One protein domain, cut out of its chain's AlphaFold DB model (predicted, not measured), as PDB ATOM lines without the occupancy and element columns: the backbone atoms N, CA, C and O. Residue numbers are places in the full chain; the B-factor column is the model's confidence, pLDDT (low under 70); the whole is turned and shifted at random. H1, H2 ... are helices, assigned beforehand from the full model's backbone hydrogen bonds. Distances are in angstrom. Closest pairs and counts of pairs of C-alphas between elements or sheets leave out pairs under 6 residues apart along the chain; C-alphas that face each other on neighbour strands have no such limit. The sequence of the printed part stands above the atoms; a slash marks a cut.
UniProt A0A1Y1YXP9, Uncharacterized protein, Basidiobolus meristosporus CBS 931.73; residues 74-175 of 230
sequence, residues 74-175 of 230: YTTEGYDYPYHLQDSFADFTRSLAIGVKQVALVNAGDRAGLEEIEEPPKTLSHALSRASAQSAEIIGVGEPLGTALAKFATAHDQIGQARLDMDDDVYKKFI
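This is residues 74 to 175 of the 230 residues of an uncharacterized protein of Basidiobolus meristosporus CBS 931.73 (UniProt A0A1Y1YXP9). H2 and the longer H3 lie side by side as a helical hairpin, and H1 reaches away from it crosswise as a separate arm. The unnamed residues 108 to 123 return from the far end of H1 to H2. The printed part has 102 residues with three named helices, in the order H1, H2, H3, and no named strand: all helix. It is loose, with a radius of gyration of the C-alphas of 16.9 A and spans of 46 by 41 by 28 A.

Start at H1, residues 84 to 107, which has a kink of 28 degrees near residue 91. Go on to H2, residues 124 to 139, and H3, residues 144 to 175, both apart from H1. This hairpin touches, the closest C-alphas being those of Ser 129 and Ala 153, 3.9 A apart. The two run opposite ways at a shallow tilt of 15 degrees; H3 touches H2 with residues 145 to 160 alone. Every O i to N i+4 pair is within hydrogen-bond range in H2 and H3, and 18 of 20 in H1.

Find C-alpha 84 at (29.432, 40.644, -38.731), where H1 begins its 33.6 A. H2 measures 22.3 A. H3 runs 44.6 A to C-alpha 175 at (12.383, 23.222, -41.937).

The C-alphas farthest apart, of Ala 108 and Phe 174, are 47.9 A apart. The printed part has no cut; H1 to H2 is a long link. Residues 82 to 121 have pLDDT under 70.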
ATOM      1  N   TYR A  74      18.653  28.562 -38.127       87.12
ATOM      2  CA  TYR A  74      19.541  27.886 -39.078       87.12
ATOM      3  C   TYR A  74      19.412  28.368 -40.531       87.12
ATOM      4  O   TYR A  74      20.216  27.983 -41.366       87.12
ATOM      5  N   THR A  75      18.429  29.216 -40.861       84.12
ATOM      6  CA  THR A  75      18.337  29.808 -42.209       84.12
ATOM      7  C   THR A  75      19.221  31.040 -42.381       84.12
ATOM      8  O   THR A  75      19.310  31.570 -43.484       84.12
ATOM      9  N   THR A  76      19.814  31.543 -41.298       82.50
ATOM     10  CA  THR A  76      20.622  32.765 -41.299       82.50
ATOM     11  C   THR A  76      22.064  32.414 -40.971       82.50
ATOM     12  O   THR A  76      22.393  32.296 -39.804       82.50
ATOM     13  N   GLU A  77      22.950  32.310 -41.955       73.81
ATOM     14  CA  GLU A  77      24.334  31.822 -41.768       73.81
ATOM     15  C   GLU A  77      25.136  32.490 -40.627       73.81
ATOM     16  O   GLU A  77      25.988  31.848 -40.026       73.81
ATOM     17  N   GLY A  78      24.849  33.753 -40.287       73.44
ATOM     18  CA  GLY A  78      25.549  34.510 -39.238       73.44
ATOM     19  C   GLY A  78      24.915  34.479 -37.842       73.44
ATOM     20  O   GLY A  78      25.162  35.395 -37.056       73.44
ATOM     21  N   TYR A  79      24.051  33.509 -37.506       81.00
ATOM     22  CA  TYR A  79      23.426  33.475 -36.169       81.00
ATOM     23  C   TYR A  79      24.418  33.202 -35.029       81.00
ATOM     24  O   TYR A  79      24.124  33.528 -33.877       81.00
ATOM     25  N   ASP A  80      25.561  32.582 -35.320       80.06
ATOM     26  CA  ASP A  80      26.581  32.208 -34.339       80.06
ATOM     27  C   ASP A  80      27.622  33.315 -34.102       80.06
ATOM     28  O   ASP A  80      28.331  33.292 -33.093       80.06
ATOM     29  N   TYR A  81      27.672  34.317 -34.985       79.06
ATOM     30  CA  TYR A  81      28.613  35.427 -34.910       79.06
ATOM     31  C   TYR A  81      27.918  36.789 -35.112       79.06
ATOM     32  O   TYR A  81      27.807  37.316 -36.224       79.06
ATOM     33  N   PRO A  82      27.477  37.431 -34.016       66.81
ATOM     34  CA  PRO A  82      26.679  38.659 -34.072       66.81
ATOM     35  C   PRO A  82      27.465  39.917 -34.494       66.81
ATOM     36  O   PRO A  82      26.856  40.954 -34.759       66.81
ATOM     37  N   TYR A  83      28.800  39.860 -34.568       62.34
ATOM     38  CA  TYR A  83      29.661  41.016 -34.870       62.34
ATOM     39  C   TYR A  83      29.793  41.340 -36.375       62.34
ATOM     40  O   TYR A  83      30.300  42.401 -36.734       62.34
ATOM     41  N   HIS A  84      29.269  40.498 -37.274       59.25
ATOM     42  CA  HIS A  84      29.432  40.644 -38.731       59.25
ATOM     43  C   HIS A  84      28.783  41.890 -39.367       59.25
ATOM     44  O   HIS A  84      29.048  42.185 -40.534       59.25
ATOM     45  N   LEU A  85      27.975  42.667 -38.637       51.34
ATOM     46  CA  LEU A  85      27.394  43.912 -39.163       51.34
ATOM     47  C   LEU A  85      28.429  45.036 -39.370       51.34
ATOM     48  O   LEU A  85      28.160  45.956 -40.136       51.34
ATOM     49  N   GLN A  86      29.601  44.976 -38.724       53.34
ATOM     50  CA  GLN A  86      30.632  46.021 -38.836       53.34
ATOM     51  C   GLN A  86      31.745  45.660 -39.835       53.34
ATOM     52  O   GLN A  86      32.152  46.517 -40.620       53.34
ATOM     53  N   ASP A  87      32.160  44.391 -39.897       52.72
ATOM     54  CA  ASP A  87      33.214  43.929 -40.824       52.72
ATOM     55  C   ASP A  87      32.750  43.831 -42.287       52.72
ATOM     56  O   ASP A  87      33.564  43.909 -43.211       52.72
ATOM     57  N   SER A  88      31.431  43.769 -42.518       52.62
ATOM     58  CA  SER A  88      30.832  43.713 -43.859       52.62
ATOM     59  C   SER A  88      31.270  44.871 -44.775       52.62
ATOM     60  O   SER A  88      31.350  44.687 -45.983       52.62
ATOM     61  N   PHE A  89      31.608  46.053 -44.239       44.59
ATOM     62  CA  PHE A  89      32.102  47.179 -45.051       44.59
ATOM     63  C   PHE A  89      33.565  47.020 -45.488       44.59
ATOM     64  O   PHE A  89      33.924  47.406 -46.606       44.59
ATOM     65  N   ALA A  90      34.419  46.453 -44.633       59.28
ATOM     66  CA  ALA A  90      35.828  46.234 -44.954       59.28
ATOM     67  C   ALA A  90      35.983  45.119 -46.001       59.28
ATOM     68  O   ALA A  90      36.730  45.282 -46.971       59.28
ATOM     69  N   ASP A  91      35.202  44.046 -45.861       55.19
ATOM     70  CA  ASP A  91      35.169  42.945 -46.823       55.19
ATOM     71  C   ASP A  91      34.489  43.347 -48.142       55.19
ATOM     72  O   ASP A  91      35.000  42.996 -49.204       55.19
ATOM     73  N   PHE A  92      33.446  44.193 -48.118       53.12
ATOM     74  CA  PHE A  92      32.851  44.789 -49.327       53.12
ATOM     75  C   PHE A  92      33.843  45.673 -50.103       53.12
ATOM     76  O   PHE A  92      33.875  45.671 -51.332       53.12
ATOM     77  N   THR A  93      34.711  46.411 -49.404       57.19
ATOM     78  CA  THR A  93      35.735  47.241 -50.063       57.19
ATOM     79  C   THR A  93      36.839  46.377 -50.687       57.19
ATOM     80  O   THR A  93      37.335  46.691 -51.772       57.19
ATOM     81  N   ARG A  94      37.203  45.253 -50.046       60.69
ATOM     82  CA  ARG A  94      38.154  44.272 -50.599       60.69
ATOM     83  C   ARG A  94      37.566  43.511 -51.788       60.69
ATOM     84  O   ARG A  94      38.259  43.377 -52.793       60.69
ATOM     85  N   SER A  95      36.308  43.077 -51.720       60.34
ATOM     86  CA  SER A  95      35.644  42.374 -52.823       60.34
ATOM     87  C   SER A  95      35.418  43.284 -54.036       60.34
ATOM     88  O   SER A  95      35.668  42.857 -55.160       60.34
ATOM     89  N   LEU A  96      35.089  44.570 -53.838       53.81
ATOM     90  CA  LEU A  96      35.059  45.562 -54.924       53.81
ATOM     91  C   LEU A  96      36.445  45.808 -55.540       53.81
ATOM     92  O   LEU A  96      36.563  45.912 -56.761       53.81
ATOM     93  N   ALA A  97      37.508  45.875 -54.733       62.62
ATOM     94  CA  ALA A  97      38.874  46.042 -55.240       62.62
ATOM     95  C   ALA A  97      39.353  44.823 -56.053       62.62
ATOM     96  O   ALA A  97      40.050  44.983 -57.059       62.62
ATOM     97  N   ILE A  98      38.953  43.614 -55.649       59.28
ATOM     98  CA  ILE A  98      39.193  42.368 -56.392       59.28
ATOM     99  C   ILE A  98      38.356  42.349 -57.678       59.28
ATOM    100  O   ILE A  98      38.906  42.092 -58.746       59.28
ATOM    101  N   GLY A  99      37.080  42.741 -57.617       57.91
ATOM    102  CA  GLY A  99      36.197  42.840 -58.782       57.91
ATOM    103  C   GLY A  99      36.702  43.825 -59.841       57.91
ATOM    104  O   GLY A  99      36.692  43.517 -61.030       57.91
ATOM    105  N   VAL A 100      37.240  44.980 -59.435       62.31
ATOM    106  CA  VAL A 100      37.849  45.948 -60.368       62.31
ATOM    107  C   VAL A 100      39.151  45.407 -60.971       62.31
ATOM    108  O   VAL A 100      39.375  45.568 -62.172       62.31
ATOM    109  N   LYS A 101      39.990  44.710 -60.188       58.19
ATOM    110  CA  LYS A 101      41.181  44.015 -60.713       58.19
ATOM    111  C   LYS A 101      40.819  42.910 -61.707       58.19
ATOM    112  O   LYS A 101      41.510  42.754 -62.708       58.19
ATOM    113  N   GLN A 102      39.733  42.183 -61.467       56.12
ATOM    114  CA  GLN A 102      39.294  41.088 -62.327       56.12
ATOM    115  C   GLN A 102      38.661  41.596 -63.625       56.12
ATOM    116  O   GLN A 102      38.977  41.083 -64.690       56.12
ATOM    117  N   VAL A 103      37.875  42.678 -63.585       59.47
ATOM    118  CA  VAL A 103      37.387  43.354 -64.804       59.47
ATOM    119  C   VAL A 103      38.543  43.968 -65.606       59.47
ATOM    120  O   VAL A 103      38.525  43.935 -66.838       59.47
ATOM    121  N   ALA A 104      39.582  44.481 -64.941       62.38
ATOM    122  CA  ALA A 104      40.803  44.931 -65.612       62.38
ATOM    123  C   ALA A 104      41.568  43.768 -66.282       62.38
ATOM    124  O   ALA A 104      42.050  43.937 -67.400       62.38
ATOM    125  N   LEU A 105      41.611  42.582 -65.660       58.03
ATOM    126  CA  LEU A 105      42.167  41.357 -66.255       58.03
ATOM    127  C   LEU A 105      41.334  40.847 -67.447       58.03
ATOM    128  O   LEU A 105      41.891  40.480 -68.477       58.03
ATOM    129  N   VAL A 106      40.003  40.900 -67.349       55.78
ATOM    130  CA  VAL A 106      39.077  40.505 -68.429       55.78
ATOM    131  C   VAL A 106      39.195  41.437 -69.644       55.78
ATOM    132  O   VAL A 106      39.064  40.982 -70.780       55.78
ATOM    133  N   ASN A 107      39.491  42.727 -69.434       57.31
ATOM    134  CA  ASN A 107      39.807  43.666 -70.520       57.31
ATOM    135  C   ASN A 107      41.198  43.427 -71.144       57.31
ATOM    136  O   ASN A 107      41.423  43.841 -72.280       57.31
ATOM    137  N   ALA A 108      42.108  42.744 -70.443       59.69
ATOM    138  CA  ALA A 108      43.457  42.414 -70.911       59.69
ATOM    139  C   ALA A 108      43.544  41.094 -71.711       59.69
ATOM    140  O   ALA A 108      44.629  40.727 -72.157       59.69
ATOM    141  N   GLY A 109      42.417  40.414 -71.957       51.50
ATOM    142  CA  GLY A 109      42.326  39.303 -72.914       51.50
ATOM    143  C   GLY A 109      42.318  37.891 -72.322       51.50
ATOM    144  O   GLY A 109      42.090  36.948 -73.077       51.50
ATOM    145  N   ASP A 110      42.461  37.729 -71.006       48.16
ATOM    146  CA  ASP A 110      42.341  36.423 -70.346       48.16
ATOM    147  C   ASP A 110      40.916  36.212 -69.814       48.16
ATOM    148  O   ASP A 110      40.493  36.782 -68.810       48.16
ATOM    149  N   ARG A 111      40.141  35.383 -70.524       49.88
ATOM    150  CA  ARG A 111      38.781  34.947 -70.149       49.88
ATOM    151  C   ARG A 111      38.753  33.500 -69.650       49.88
ATOM    152  O   ARG A 111      37.823  32.757 -69.948       49.88
ATOM    153  N   ALA A 112      39.772  33.085 -68.909       48.09
ATOM    154  CA  ALA A 112      39.780  31.796 -68.229       48.09
ATOM    155  C   ALA A 112      39.701  32.040 -66.716       48.09
ATOM    156  O   ALA A 112      40.678  32.460 -66.110       48.09
ATOM    157  N   GLY A 113      38.525  31.806 -66.126       47.78
ATOM    158  CA  GLY A 113      38.322  31.870 -64.673       47.78
ATOM    159  C   GLY A 113      37.541  33.096 -64.203       47.78
ATOM    160  O   GLY A 113      38.080  33.992 -63.558       47.78
ATOM    161  N   LEU A 114      36.242  33.130 -64.495       43.06
ATOM    162  CA  LEU A 114      35.302  33.838 -63.626       43.06
ATOM    163  C   LEU A 114      34.850  32.822 -62.576       43.06
ATOM    164  O   LEU A 114      33.798  32.209 -62.725       43.06
ATOM    165  N   GLU A 115      35.702  32.576 -61.579       46.06
ATOM    166  CA  GLU A 115      35.237  31.957 -60.338       46.06
ATOM    167  C   GLU A 115      34.224  32.925 -59.721       46.06
ATOM    168  O   GLU A 115      34.499  34.117 -59.559       46.06
ATOM    169  N   GLU A 116      33.013  32.424 -59.479       42.69
ATOM    170  CA  GLU A 116      32.025  33.096 -58.648       42.69
ATOM    171  C   GLU A 116      32.733  33.441 -57.336       42.69
ATOM    172  O   GLU A 116      33.307  32.557 -56.702       42.69
ATOM    173  N   ILE A 117      32.807  34.731 -56.995       47.53
ATOM    174  CA  ILE A 117      33.404  35.173 -55.733       47.53
ATOM    175  C   ILE A 117      32.463  34.665 -54.645       47.53
ATOM    176  O   ILE A 117      31.509  35.343 -54.272       47.53
ATOM    177  N   GLU A 118      32.695  33.432 -54.209       52.03
ATOM    178  CA  GLU A 118      32.008  32.812 -53.094       52.03
ATOM    179  C   GLU A 118      32.361  33.665 -51.876       52.03
ATOM    180  O   GLU A 118      33.520  33.727 -51.449       52.03
ATOM    181  N   GLU A 119      31.394  34.457 -51.399       60.16
ATOM    182  CA  GLU A 119      31.603  35.249 -50.194       60.16
ATOM    183  C   GLU A 119      32.041  34.284 -49.090       60.16
ATOM    184  O   GLU A 119      31.347  33.295 -48.842       60.16
ATOM    185  N   PRO A 120      33.193  34.525 -48.437       61.56
ATOM    186  CA  PRO A 120      33.722  33.574 -47.484       61.56
ATOM    187  C   PRO A 120      32.687  33.367 -46.378       61.56
ATOM    188  O   PRO A 120      32.165  34.355 -45.841       61.56
ATOM    189  N   PRO A 121      32.393  32.110 -46.012       65.94
ATOM    190  CA  PRO A 121      31.311  31.809 -45.098       65.94
ATOM    191  C   PRO A 121      31.483  32.561 -43.777       65.94
ATOM    192  O   PRO A 121      32.572  32.641 -43.182       65.94
ATOM    193  N   LYS A 122      30.375  33.161 -43.345       70.94
ATOM    194  CA  LYS A 122      30.296  34.111 -42.228       70.94
ATOM    195  C   LYS A 122      29.908  33.402 -40.933       70.94
ATOM    196  O   LYS A 122      29.062  33.885 -40.192       70.94
ATOM    197  N   THR A 123      30.498  32.231 -40.694       86.12
ATOM    198  CA  THR A 123      30.337  31.518 -39.421       86.12
ATOM    199  C   THR A 123      31.495  31.854 -38.489       86.12
ATOM    200  O   THR A 123      32.618  32.135 -38.936       86.12
ATOM    201  N   LEU A 124      31.257  31.776 -37.178       88.12
ATOM    202  CA  LEU A 124      32.287  31.998 -36.155       88.12
ATOM    203  C   LEU A 124      33.509  31.094 -36.381       88.12
ATOM    204  O   LEU A 124      34.647  31.527 -36.205       88.12
ATOM    205  N   SER A 125      33.284  29.841 -36.787       91.25
ATOM    206  CA  SER A 125      34.363  28.867 -36.998       91.25
ATOM    207  C   SER A 125      35.281  29.271 -38.152       91.25
ATOM    208  O   SER A 125      36.499  29.267 -37.989       91.25
ATOM    209  N   HIS A 126      34.726  29.732 -39.276       90.19
ATOM    210  CA  HIS A 126      35.543  30.252 -40.373       90.19
ATOM    211  C   HIS A 126      36.254  31.560 -39.997       90.19
ATOM    212  O   HIS A 126      37.397  31.778 -40.398       90.19
ATOM    213  N   ALA A 127      35.633  32.421 -39.182       88.25
ATOM    214  CA  ALA A 127      36.289  33.626 -38.674       88.25
ATOM    215  C   ALA A 127      37.498  33.291 -37.779       88.25
ATOM    216  O   ALA A 127      38.577  33.861 -37.963       88.25
ATOM    217  N   LEU A 128      37.350  32.327 -36.863       90.19
ATOM    218  CA  LEU A 128      38.448  31.822 -36.032       90.19
ATOM    219  C   LEU A 128      39.546  31.174 -36.876       90.19
ATOM    220  O   LEU A 128      40.724  31.398 -36.596       90.19
ATOM    221  N   SER A 129      39.180  30.427 -37.922       92.12
ATOM    222  CA  SER A 129      40.141  29.855 -38.865       92.12
ATOM    223  C   SER A 129      40.997  30.944 -39.517       92.12
ATOM    224  O   SER A 129      42.222  30.933 -39.378       92.12
ATOM    225  N   ARG A 130      40.364  31.964 -40.115       90.62
ATOM    226  CA  ARG A 130      41.063  33.085 -40.768       90.62
ATOM    227  C   ARG A 130      41.959  33.866 -39.802       90.62
ATOM    228  O   ARG A 130      43.118  34.120 -40.123       90.62
ATOM    229  N   ALA A 131      41.454  34.216 -38.618       90.94
ATOM    230  CA  ALA A 131      42.227  34.944 -37.606       90.94
ATOM    231  C   ALA A 131      43.445  34.141 -37.117       90.94
ATOM    232  O   ALA A 131      44.533  34.690 -36.925       90.94
ATOM    233  N   SER A 132      43.280  32.828 -36.948       91.06
ATOM    234  CA  SER A 132      44.356  31.938 -36.503       91.06
ATOM    235  C   SER A 132      45.393  31.710 -37.600       91.06
ATOM    236  O   SER A 132      46.584  31.714 -37.303       91.06
ATOM    237  N   ALA A 133      44.967  31.592 -38.862       90.56
ATOM    238  CA  ALA A 133      45.864  31.498 -40.012       90.56
ATOM    239  C   ALA A 133      46.722  32.766 -40.159       90.56
ATOM    240  O   ALA A 133      47.945  32.676 -40.234       90.56
ATOM    241  N   GLN A 134      46.106  33.950 -40.076       91.81
ATOM    242  CA  GLN A 134      46.830  35.228 -40.078       91.81
ATOM    243  C   GLN A 134      47.812  35.333 -38.905       91.81
ATOM    244  O   GLN A 134      48.945  35.779 -39.067       91.81
ATOM    245  N   SER A 135      47.406  34.886 -37.715       91.81
ATOM    246  CA  SER A 135      48.283  34.889 -36.538       91.81
ATOM    247  C   SER A 135      49.468  33.931 -36.707       91.81
ATOM    248  O   SER A 135      50.584  34.259 -36.305       91.81
ATOM    249  N   ALA A 136      49.254  32.772 -37.339       92.50
ATOM    250  CA  ALA A 136      50.314  31.822 -37.664       92.50
ATOM    251  C   ALA A 136      51.343  32.412 -38.643       92.50
ATOM    252  O   ALA A 136      52.540  32.186 -38.471       92.50
ATOM    253  N   GLU A 137      50.897  33.195 -39.630       90.75
ATOM    254  CA  GLU A 137      51.780  33.908 -40.563       90.75
ATOM    255  C   GLU A 137      52.612  34.988 -39.864       90.75
ATOM    256  O   GLU A 137      53.815  35.074 -40.101       90.75
ATOM    257  N   ILE A 138      51.998  35.770 -38.966       93.69
ATOM    258  CA  ILE A 138      52.688  36.824 -38.199       93.69
ATOM    259  C   ILE A 138      53.775  36.231 -37.295       93.69
ATOM    260  O   ILE A 138      54.867  36.785 -37.193       93.69
ATOM    261  N   ILE A 139      53.472  35.118 -36.625       91.38
ATOM    262  CA  ILE A 139      54.408  34.444 -35.715       91.38
ATOM    263  C   ILE A 139      55.492  33.682 -36.493       91.38
ATOM    264  O   ILE A 139      56.619  33.555 -36.020       91.38
ATOM    265  N   GLY A 140      55.167  33.207 -37.694       87.19
ATOM    266  CA  GLY A 140      56.038  32.389 -38.523       87.19
ATOM    267  C   GLY A 140      55.843  30.896 -38.260       87.19
ATOM    268  O   GLY A 140      55.832  30.418 -37.126       87.19
ATOM    269  N   VAL A 141      55.735  30.123 -39.340       74.81
ATOM    270  CA  VAL A 141      55.447  28.675 -39.297       74.81
ATOM    271  C   VAL A 141      56.607  27.859 -38.698       74.81
ATOM    272  O   VAL A 141      56.419  26.709 -38.313       74.81
ATOM    273  N   GLY A 142      57.798  28.452 -38.576       84.25
ATOM    274  CA  GLY A 142      58.955  27.835 -37.918       84.25
ATOM    275  C   GLY A 142      58.855  27.778 -36.390       84.25
ATOM    276  O   GLY A 142      59.521  26.949 -35.773       84.25
ATOM    277  N   GLU A 143      58.008  28.608 -35.778       92.69
ATOM    278  CA  GLU A 143      57.784  28.597 -34.333       92.69
ATOM    279  C   GLU A 143      56.725  27.547 -33.948       92.69
ATOM    280  O   GLU A 143      55.709  27.400 -34.646       92.69
ATOM    281  N   PRO A 144      56.877  26.848 -32.805       95.31
ATOM    282  CA  PRO A 144      55.893  25.868 -32.339       95.31
ATOM    283  C   PRO A 144      54.475  26.441 -32.226       95.31
ATOM    284  O   PRO A 144      53.500  25.756 -32.543       95.31
ATOM    285  N   LEU A 145      54.358  27.710 -31.819       93.38
ATOM    286  CA  LEU A 145      53.078  28.409 -31.714       93.38
ATOM    287  C   LEU A 145      52.456  28.691 -33.090       93.38
ATOM    288  O   LEU A 145      51.260  28.471 -33.260       93.38
ATOM    289  N   GLY A 146      53.252  29.111 -34.080       93.44
ATOM    290  CA  GLY A 146      52.773  29.327 -35.449       93.44
ATOM    291  C   GLY A 146      52.257  28.032 -36.080       93.44
ATOM    292  O   GLY A 146      51.160  27.998 -36.632       93.44
ATOM    293  N   THR A 147      52.981  26.922 -35.893       94.56
ATOM    294  CA  THR A 147      52.518  25.592 -36.328       94.56
ATOM    295  C   THR A 147      51.227  25.164 -35.617       94.56
ATOM    296  O   THR A 147      50.333  24.591 -36.245       94.56
ATOM    297  N   ALA A 148      51.101  25.419 -34.310       95.44
ATOM    298  CA  ALA A 148      49.889  25.094 -33.558       95.44
ATOM    299  C   ALA A 148      48.677  25.903 -34.046       95.44
ATOM    300  O   ALA A 148      47.606  25.332 -34.250       95.44
ATOM    301  N   LEU A 149      48.855  27.203 -34.295       93.12
ATOM    302  CA  LEU A 149      47.816  28.086 -34.827       93.12
ATOM    303  C   LEU A 149      47.392  27.699 -36.247       93.12
ATOM    304  O   LEU A 149      46.200  27.712 -36.540       93.12
ATOM    305  N   ALA A 150      48.332  27.279 -37.097       91.69
ATOM    306  CA  ALA A 150      48.010  26.766 -38.426       91.69
ATOM    307  C   ALA A 150      47.114  25.517 -38.347       91.69
ATOM    308  O   ALA A 150      46.093  25.454 -39.027       91.69
ATOM    309  N   LYS A 151      47.434  24.559 -37.463       95.62
ATOM    310  CA  LYS A 151      46.593  23.367 -37.229       95.62
ATOM    311  C   LYS A 151      45.223  23.724 -36.656       95.62
ATOM    312  O   LYS A 151      44.219  23.136 -37.049       95.62
ATOM    313  N   PHE A 152      45.186  24.674 -35.723       95.25
ATOM    314  CA  PHE A 152      43.945  25.170 -35.140       95.25
ATOM    315  C   PHE A 152      43.048  25.810 -36.205       95.25
ATOM    316  O   PHE A 152      41.851  25.533 -36.236       95.25
ATOM    317  N   ALA A 153      43.635  26.583 -37.124       91.62
ATOM    318  CA  ALA A 153      42.916  27.149 -38.255       91.62
ATOM    319  C   ALA A 153      42.291  26.054 -39.131       91.62
ATOM    320  O   ALA A 153      41.088  26.082 -39.370       91.62
ATOM    321  N   THR A 154      43.064  25.032 -39.518       93.31
ATOM    322  CA  THR A 154      42.553  23.930 -40.354       93.31
ATOM    323  C   THR A 154      41.414  23.161 -39.682       93.31
ATOM    324  O   THR A 154      40.444  22.789 -40.335       93.31
ATOM    325  N   ALA A 155      41.506  22.930 -38.370       95.94
ATOM    326  CA  ALA A 155      40.446  22.260 -37.623       95.94
ATOM    327  C   ALA A 155      39.155  23.094 -37.593       95.94
ATOM    328  O   ALA A 155      38.068  22.560 -37.806       95.94
ATOM    329  N   HIS A 156      39.263  24.405 -37.365       93.44
ATOM    330  CA  HIS A 156      38.105  25.298 -37.360       93.44
ATOM    331  C   HIS A 156      37.485  25.499 -38.743       93.44
ATOM    332  O   HIS A 156      36.272  25.666 -38.832       93.44
ATOM    333  N   ASP A 157      38.284  25.425 -39.804       90.00
ATOM    334  CA  ASP A 157      37.799  25.419 -41.182       90.00
ATOM    335  C   ASP A 157      36.899  24.201 -41.450       90.00
ATOM    336  O   ASP A 157      35.753  24.339 -41.868       90.00
ATOM    337  N   GLN A 158      37.354  23.005 -41.059       93.81
ATOM    338  CA  GLN A 158      36.568  21.771 -41.179       93.81
ATOM    339  C   GLN A 158      35.282  21.803 -40.342       93.81
ATOM    340  O   GLN A 158      34.234  21.348 -40.800       93.81
ATOM    341  N   ILE A 159      35.344  22.348 -39.122       94.31
ATOM    342  CA  ILE A 159      34.156  22.541 -38.275       94.31
ATOM    343  C   ILE A 159      33.183  23.515 -38.944       94.31
ATOM    344  O   ILE A 159      31.976  23.274 -38.938       94.31
ATOM    345  N   GLY A 160      33.701  24.601 -39.519       91.12
ATOM    346  CA  GLY A 160      32.919  25.577 -40.264       91.12
ATOM    347  C   GLY A 160      32.188  24.939 -41.439       91.12
ATOM    348  O   GLY A 160      30.976  25.115 -41.552       91.12
ATOM    349  N   GLN A 161      32.887  24.154 -42.258       91.00
ATOM    350  CA  GLN A 161      32.286  23.477 -43.404       91.00
ATOM    351  C   GLN A 161      31.215  22.469 -42.978       91.00
ATOM    352  O   GLN A 161      30.083  22.525 -43.452       91.00
ATOM    353  N   ALA A 162      31.529  21.597 -42.014       93.50
ATOM    354  CA  ALA A 162      30.565  20.631 -41.492       93.50
ATOM    355  C   ALA A 162      29.324  21.316 -40.895       93.50
ATOM    356  O   ALA A 162      28.228  20.752 -40.901       93.50
ATOM    357  N   ARG A 163      29.482  22.537 -40.370       91.19
ATOM    358  CA  ARG A 163      28.366  23.335 -39.865       91.19
ATOM    359  C   ARG A 163      27.466  23.843 -40.984       91.19
ATOM    360  O   ARG A 163      26.254  23.756 -40.824       91.19
ATOM    361  N   LEU A 164      28.030  24.330 -42.087       89.81
ATOM    362  CA  LEU A 164      27.248  24.743 -43.258       89.81
ATOM    363  C   LEU A 164      26.438  23.571 -43.813       89.81
ATOM    364  O   LEU A 164      25.239  23.712 -44.044       89.81
ATOM    365  N   ASP A 165      27.064  22.397 -43.927       92.50
ATOM    366  CA  ASP A 165      26.389  21.178 -44.377       92.50
ATOM    367  C   ASP A 165      25.241  20.795 -43.428       92.50
ATOM    368  O   ASP A 165      24.149  20.428 -43.864       92.50
ATOM    369  N   MET A 166      25.465  20.909 -42.113       93.69
ATOM    370  CA  MET A 166      24.436  20.666 -41.100       93.69
ATOM    371  C   MET A 166      23.270  21.656 -41.222       93.69
ATOM    372  O   MET A 166      22.114  21.241 -41.149       93.69
ATOM    373  N   ASP A 167      23.557  22.946 -41.384       92.19
ATOM    374  CA  ASP A 167      22.546  24.001 -41.476       92.19
ATOM    375  C   ASP A 167      21.694  23.832 -42.748       92.19
ATOM    376  O   ASP A 167      20.459  23.891 -42.686       92.19
ATOM    377  N   ASP A 168      22.328  23.501 -43.876       92.38
ATOM    378  CA  ASP A 168      21.655  23.159 -45.133       92.38
ATOM    379  C   ASP A 168      20.775  21.906 -44.995       92.38
ATOM    380  O   ASP A 168      19.613  21.893 -45.421       92.38
ATOM    381  N   ASP A 169      21.273  20.869 -44.319       95.50
ATOM    382  CA  ASP A 169      20.507  19.658 -44.035       95.50
ATOM    383  C   ASP A 169      19.297  19.935 -43.137       95.50
ATOM    384  O   ASP A 169      18.194  19.452 -43.414       95.50
ATOM    385  N   VAL A 170      19.461  20.737 -42.082       95.00
ATOM    386  CA  VAL A 170      18.357  21.161 -41.212       95.00
ATOM    387  C   VAL A 170      17.320  21.935 -42.025       95.00
ATOM    388  O   VAL A 170      16.117  21.673 -41.910       95.00
ATOM    389  N   TYR A 171      17.749  22.841 -42.901       93.56
ATOM    390  CA  TYR A 171      16.832  23.573 -43.764       93.56
ATOM    391  C   TYR A 171      16.053  22.643 -44.707       93.56
ATOM    392  O   TYR A 171      14.815  22.648 -44.711       93.56
ATOM    393  N   LYS A 172      16.759  21.807 -45.473       95.94
ATOM    394  CA  LYS A 172      16.176  20.947 -46.514       95.94
ATOM    395  C   LYS A 172      15.340  19.804 -45.950       95.94
ATOM    396  O   LYS A 172      14.280  19.503 -46.500       95.94
ATOM    397  N   LYS A 173      15.804  19.154 -44.883       96.06
ATOM    398  CA  LYS A 173      15.216  17.909 -44.360       96.06
ATOM    399  C   LYS A 173      14.268  18.135 -43.187       96.06
ATOM    400  O   LYS A 173      13.442  17.266 -42.920       96.06
ATOM    401  N   PHE A 174      14.347  19.278 -42.504       95.56
ATOM    402  CA  PHE A 174      13.490  19.571 -41.353       95.56
ATOM    403  C   PHE A 174      12.596  20.793 -41.574       95.56
ATOM    404  O   PHE A 174      11.373  20.657 -41.557       95.56
ATOM    405  N   ILE A 175      13.163  21.974 -41.840       94.88
ATOM    406  CA  ILE A 175      12.383  23.222 -41.937       94.88
ATOM    407  C   ILE A 175      11.405  23.163 -43.115       94.88
ATOM    408  O   ILE A 175      10.199  23.341 -42.928       94.88
TER     409      ILE A 175